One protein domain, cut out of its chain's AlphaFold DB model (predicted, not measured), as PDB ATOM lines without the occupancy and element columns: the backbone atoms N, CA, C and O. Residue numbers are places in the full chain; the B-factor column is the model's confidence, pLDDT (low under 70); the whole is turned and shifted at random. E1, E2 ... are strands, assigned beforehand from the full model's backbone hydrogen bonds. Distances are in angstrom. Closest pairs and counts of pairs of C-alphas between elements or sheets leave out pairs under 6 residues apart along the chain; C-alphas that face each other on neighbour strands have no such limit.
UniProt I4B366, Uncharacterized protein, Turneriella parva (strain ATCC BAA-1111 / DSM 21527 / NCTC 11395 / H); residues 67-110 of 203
ATOM      1  N   ALA A  67      -8.613 -20.180 -51.757       81.31
ATOM      2  CA  ALA A  67      -8.502 -20.633 -50.377       81.31
ATOM      3  C   ALA A  67      -7.297 -19.974 -49.706       81.31
ATOM      4  O   ALA A  67      -6.287 -19.688 -50.350       81.31
ATOM      5  N   GLN A  68      -7.406 -19.722 -48.405       81.69
ATOM      6  CA  GLN A  68      -6.293 -19.171 -47.645       81.69
ATOM      7  C   GLN A  68      -5.248 -20.260 -47.381       81.69
ATOM      8  O   GLN A  68      -5.567 -21.289 -46.790       81.69
ATOM      9  N   MET A  69      -4.008 -20.026 -47.810       80.62
ATOM     10  CA  MET A  69      -2.865 -20.900 -47.531       80.62
ATOM     11  C   MET A  69      -2.124 -20.429 -46.276       80.62
ATOM     12  O   MET A  69      -2.135 -19.238 -45.948       80.62
ATOM     13  N   ASP A  70      -1.521 -21.370 -45.553       83.56
ATOM     14  CA  ASP A  70      -0.637 -21.102 -44.426       83.56
ATOM     15  C   ASP A  70       0.799 -20.996 -44.935       83.56
ATOM     16  O   ASP A  70       1.486 -21.995 -45.141       83.56
ATOM     17  N   VAL A  71       1.215 -19.762 -45.210       83.12
ATOM     18  CA  VAL A  71       2.547 -19.461 -45.753       83.12
ATOM     19  C   VAL A  71       3.637 -19.767 -44.721       83.12
ATOM     20  O   VAL A  71       4.744 -20.160 -45.085       83.12
ATOM     21  N   ASP A  72       3.309 -19.649 -43.435       84.31
ATOM     22  CA  ASP A  72       4.268 -19.810 -42.345       84.31
ATOM     23  C   ASP A  72       4.580 -21.291 -42.069       84.31
ATOM     24  O   ASP A  72       5.652 -21.614 -41.571       84.31
ATOM     25  N   ASN A  73       3.670 -22.203 -42.428       83.19
ATOM     26  CA  ASN A  73       3.811 -23.649 -42.228       83.19
ATOM     27  C   ASN A  73       4.092 -24.406 -43.540       83.19
ATOM     28  O   ASN A  73       3.597 -25.518 -43.753       83.19
ATOM     29  N   HIS A  74       4.836 -23.787 -44.457       82.88
ATOM     30  CA  HIS A  74       5.239 -24.432 -45.703       82.88
ATOM     31  C   HIS A  74       6.195 -25.606 -45.430       82.88
ATOM     32  O   HIS A  74       6.974 -25.594 -44.478       82.88
ATOM     33  N   GLN A  75       6.104 -26.656 -46.244       85.25
ATOM     34  CA  GLN A  75       6.932 -27.856 -46.106       85.25
ATOM     35  C   GLN A  75       7.579 -28.195 -47.442       85.25
ATOM     36  O   GLN A  75       6.899 -28.247 -48.467       85.25
ATOM     37  N   ALA A  76       8.883 -28.476 -47.438       85.00
ATOM     38  CA  ALA A  76       9.548 -29.045 -48.602       85.00
ATOM     39  C   ALA A  76       9.303 -30.559 -48.626       85.00
ATOM     40  O   ALA A  76       9.625 -31.272 -47.676       85.00
ATOM     41  N   LEU A  77       8.714 -31.057 -49.710       87.31
ATOM     42  CA  LEU A  77       8.404 -32.467 -49.907       87.31
ATOM     43  C   LEU A  77       9.229 -33.023 -51.070       87.31
ATOM     44  O   LEU A  77       9.236 -32.470 -52.171       87.31
ATOM     45  N   ALA A  78       9.889 -34.156 -50.857       87.62
ATOM     46  CA  ALA A  78      10.521 -34.928 -51.923       87.62
ATOM     47  C   ALA A  78       9.958 -36.350 -51.938       87.62
ATOM     48  O   ALA A  78       9.464 -36.849 -50.926       87.62
ATOM     49  N   LYS A  79      10.000 -37.005 -53.100       89.31
ATOM     50  CA  LYS A  79       9.664 -38.426 -53.185       89.31
ATOM     51  C   LYS A  79      10.875 -39.246 -52.766       89.31
ATOM     52  O   LYS A  79      11.955 -39.067 -53.323       89.31
ATOM     53  N   ASP A  80      10.676 -40.141 -51.809       88.00
ATOM     54  CA  ASP A  80      11.665 -41.148 -51.440       88.00
ATOM     55  C   ASP A  80      11.832 -42.183 -52.573       88.00
ATOM     56  O   ASP A  80      11.081 -42.183 -53.553       88.00
ATOM     57  N   LYS A  81      12.798 -43.095 -52.443       86.50
ATOM     58  CA  LYS A  81      13.098 -44.175 -53.395       86.50
ATOM     59  C   LYS A  81      11.888 -45.068 -53.697       86.50
ATOM     60  O   LYS A  81      11.791 -45.590 -54.801       86.50
ATOM     61  N   ASP A  82      10.940 -45.154 -52.763       87.94
ATOM     62  CA  ASP A  82       9.670 -45.879 -52.904       87.94
ATOM     63  C   ASP A  82       8.532 -45.023 -53.503       87.94
ATOM     64  O   ASP A  82       7.371 -45.432 -53.542       87.94
ATOM     65  N   GLY A  83       8.823 -43.794 -53.940       85.62
ATOM     66  CA  GLY A  83       7.860 -42.868 -54.542       85.62
ATOM     67  C   GLY A  83       6.926 -42.160 -53.552       85.62
ATOM     68  O   GLY A  83       6.050 -41.403 -53.983       85.62
ATOM     69  N   LYS A  84       7.100 -42.373 -52.240       88.12
ATOM     70  CA  LYS A  84       6.301 -41.751 -51.172       88.12
ATOM     71  C   LYS A  84       6.808 -40.344 -50.849       88.12
ATOM     72  O   LYS A  84       8.010 -40.128 -50.758       88.12
ATOM     73  N   TRP A  85       5.894 -39.397 -50.644       86.12
ATOM     74  CA  TRP A  85       6.238 -38.039 -50.213       86.12
ATOM     75  C   TRP A  85       6.752 -38.030 -48.768       86.12
ATOM     76  O   TRP A  85       6.066 -38.514 -47.865       86.12
ATOM     77  N   VAL A  86       7.940 -37.466 -48.561       87.56
ATOM     78  CA  VAL A  86       8.580 -37.267 -47.255       87.56
ATOM     79  C   VAL A  86       9.004 -35.807 -47.094       87.56
ATOM     80  O   VAL A  86       9.356 -35.149 -48.075       87.56
ATOM     81  N   ILE A  87       8.949 -35.303 -45.859       86.00
ATOM     82  CA  ILE A  87       9.380 -33.942 -45.518       86.00
ATOM     83  C   ILE A  87      10.909 -33.902 -45.558       86.00
ATOM     84  O   ILE A  87      11.570 -34.701 -44.894       86.00
ATOM     85  N   VAL A  88      11.459 -32.984 -46.344       86.69
ATOM     86  CA  VAL A  88      12.897 -32.746 -46.501       86.69
ATOM     87  C   VAL A  88      13.252 -31.329 -46.059       86.69
ATOM     88  O   VAL A  88      12.374 -30.507 -45.805       86.69
ATOM     89  N   ALA A  89      14.550 -31.045 -45.932       82.69
ATOM     90  CA  ALA A  89      15.016 -29.706 -45.594       82.69
ATOM     91  C   ALA A  89      14.587 -28.676 -46.656       82.69
ATOM     92  O   ALA A  89      14.484 -28.999 -47.846       82.69
ATOM     93  N   GLU A  90      14.360 -27.433 -46.221       78.81
ATOM     94  CA  GLU A  90      14.032 -26.313 -47.108       78.81
ATOM     95  C   GLU A  90      15.037 -26.218 -48.271       78.81
ATOM     96  O   GLU A  90      16.250 -26.344 -48.091       78.81
ATOM     97  N   GLY A  91      14.515 -26.060 -49.491       79.00
ATOM     98  CA  GLY A  91      15.306 -26.013 -50.726       79.00
ATOM     99  C   GLY A  91      15.696 -27.367 -51.339       79.00
ATOM    100  O   GLY A  91      16.268 -27.381 -52.426       79.00
ATOM    101  N   GLN A  92      15.384 -28.507 -50.705       81.62
ATOM    102  CA  GLN A  92      15.722 -29.851 -51.218       81.62
ATOM    103  C   GLN A  92      14.538 -30.610 -51.852       81.62
ATOM    104  O   GLN A  92      14.668 -31.787 -52.191       81.62
ATOM    105  N   GLY A  93      13.383 -29.964 -52.027       82.88
ATOM    106  CA  GLY A  93      12.161 -30.596 -52.531       82.88
ATOM    107  C   GLY A  93      11.151 -29.602 -53.106       82.88
ATOM    108  O   GLY A  93      11.431 -28.412 -53.216       82.88
ATOM    109  N   GLN A  94       9.973 -30.098 -53.485       84.81
ATOM    110  CA  GLN A  94       8.854 -29.257 -53.909       84.81
ATOM    111  C   GLN A  94       8.204 -28.609 -52.689       84.81
ATOM    112  O   GLN A  94       7.848 -29.301 -51.737       84.81
ATOM    113  N   GLU A  95       8.031 -27.293 -52.729       82.94
ATOM    114  CA  GLU A  95       7.358 -26.563 -51.659       82.94
ATOM    115  C   GLU A  95       5.851 -26.797 -51.721       82.94
ATOM    116  O   GLU A  95       5.181 -26.519 -52.718       82.94
ATOM    117  N   TYR A  96       5.317 -27.328 -50.628       84.56
ATOM    118  CA  TYR A  96       3.899 -27.524 -50.416       84.56
ATOM    119  C   TYR A  96       3.406 -26.548 -49.351       84.56
ATOM    120  O   TYR A  96       3.897 -26.530 -48.221       84.56
ATOM    121  N   PHE A  97       2.400 -25.758 -49.720       85.00
ATOM    122  CA  PHE A  97       1.751 -24.797 -48.837       85.00
ATOM    123  C   PHE A  97       0.419 -25.383 -48.359       85.00
ATOM    124  O   PHE A  97      -0.522 -25.483 -49.155       85.00
ATOM    125  N   PRO A  98       0.304 -25.804 -47.087       82.50
ATOM    126  CA  PRO A  98      -0.949 -26.332 -46.576       82.50
ATOM    127  C   PRO A  98      -2.020 -25.237 -46.509       82.50
ATOM    128  O   PRO A  98      -1.735 -24.048 -46.362       82.50
ATOM    129  N   LEU A  99      -3.288 -25.636 -46.598       84.88
ATOM    130  CA  LEU A  99      -4.404 -24.720 -46.380       84.88
ATOM    131  C   LEU A  99      -4.437 -24.265 -44.915       84.88
ATOM    132  O   LEU A  99      -4.302 -25.074 -43.997       84.88
ATOM    133  N   LYS A 100      -4.683 -22.973 -44.691       81.69
ATOM    134  CA  LYS A 100      -4.767 -22.395 -43.350       81.69
ATOM    135  C   LYS A 100      -6.058 -22.831 -42.664       81.69
ATOM    136  O   LYS A 100      -7.158 -22.482 -43.101       81.69
ATOM    137  N   VAL A 101      -5.921 -23.561 -41.561       79.44
ATOM    138  CA  VAL A 101      -7.054 -23.967 -40.722       79.44
ATOM    139  C   VAL A 101      -7.439 -22.788 -39.831       79.44
ATOM    140  O   VAL A 101      -6.684 -22.375 -38.955       79.44
ATOM    141  N   THR A 102      -8.612 -22.208 -40.075       77.50
ATOM    142  CA  THR A 102      -9.188 -21.177 -39.199       77.50
ATOM    143  C   THR A 102     -10.042 -21.852 -38.121       77.50
ATOM    144  O   THR A 102     -10.357 -23.036 -38.228       77.50
ATOM    145  N   SER A 103     -10.469 -21.118 -37.090       72.44
ATOM    146  CA  SER A 103     -11.310 -21.628 -35.990       72.44
ATOM    147  C   SER A 103     -12.596 -22.360 -36.423       72.44
ATOM    148  O   SER A 103     -13.151 -23.110 -35.628       72.44
ATOM    149  N   GLY A 104     -13.057 -22.172 -37.667       74.62
ATOM    150  CA  GLY A 104     -14.203 -22.869 -38.267       74.62
ATOM    151  C   GLY A 104     -13.873 -23.779 -39.463       74.62
ATOM    152  O   GLY A 104     -14.784 -24.122 -40.209       74.62
ATOM    153  N   GLY A 105     -12.603 -24.138 -39.687       79.75
ATOM    154  CA  GLY A 105     -12.153 -24.958 -40.823       79.75
ATOM    155  C   GLY A 105     -11.510 -24.155 -41.961       79.75
ATOM    156  O   GLY A 105     -10.940 -23.082 -41.736       79.75
ATOM    157  N   TYR A 106     -11.564 -24.688 -43.186       78.06
ATOM    158  CA  TYR A 106     -11.020 -24.027 -44.378       78.06
ATOM    159  C   TYR A 106     -11.934 -22.897 -44.849       78.06
ATOM    160  O   TYR A 106     -13.139 -23.081 -45.022       78.06
ATOM    161  N   LYS A 107     -11.346 -21.726 -45.099       78.31
ATOM    162  CA  LYS A 107     -12.071 -20.565 -45.612       78.31
ATOM    163  C   LYS A 107     -11.888 -20.458 -47.123       78.31
ATOM    164  O   LYS A 107     -10.803 -20.117 -47.596       78.31
ATOM    165  N   PHE A 108     -12.965 -20.725 -47.854       77.25
ATOM    166  CA  PHE A 108     -13.043 -20.523 -49.297       77.25
ATOM    167  C   PHE A 108     -13.681 -19.168 -49.593       77.25
ATOM    168  O   PHE A 108     -14.715 -18.828 -49.019       77.25
ATOM    169  N   TYR A 109     -13.059 -18.401 -50.479       75.94
ATOM    170  CA  TYR A 109     -13.577 -17.134 -50.970       75.94
ATOM    171  C   TYR A 109     -14.225 -17.371 -52.329       75.94
ATOM    172  O   TYR A 109     -13.587 -17.877 -53.258       75.94
ATOM    173  N   ASN A 110     -15.498 -17.007 -52.451       75.50
ATOM    174  CA  ASN A 110     -16.168 -16.957 -53.746       75.50
ATOM    175  C   ASN A 110     -15.911 -15.599 -54.428       75.50
ATOM    176  O   ASN A 110     -15.386 -14.659 -53.822       75.50
TER     177      ASN A 110
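What this domain is: This is residues 67 to 110 of the 203 residues of an uncharacterized protein of Turneriella parva (strain ATCC BAA-1111 / DSM 21527 / NCTC 11395 / H) (UniProt I4B366). With little regular structure, this is a loose rod: a small sheet with E1 between E2 and E3 forms one end, and residues 67 to 74 and 97 to 110 run from it to the other. There residues 101 to 102 pair antiparallel with residues 105 to 106. The printed part has 44 residues, 12 in named strands E1, E2, E3, no named helix, class all strand; the sheet's order is E2, E1, E3, antiparallel. The radius of gyration of the C-alphas is 13.0 A, the spans 39 by 19 by 19 A.

How they stand to each other: E1, residues 75 to 79, and E2, residues 85 to 88, form a hairpin at 128 degrees; N 86 and O 78 are 2.9 A apart. E3, residues 94 to 96, is antiparallel to E1 at 132 degrees, with N 77 and O 94 2.8 A apart. E2 and E3 are apart.

Where its parts are: E1 is 13.0 A long from C-alpha 75 at (6.932, -27.856, -46.106), E2 9.3 A, and E3 6.3 A, ending at C-alpha 96 (3.899, -27.524, -50.416).

The domain as a whole: The farthest C-alphas, Lys 81 and Asn 110, are 40.0 A apart. The printed part has no cut; both links are tight. No printed residue is under pLDDT 70.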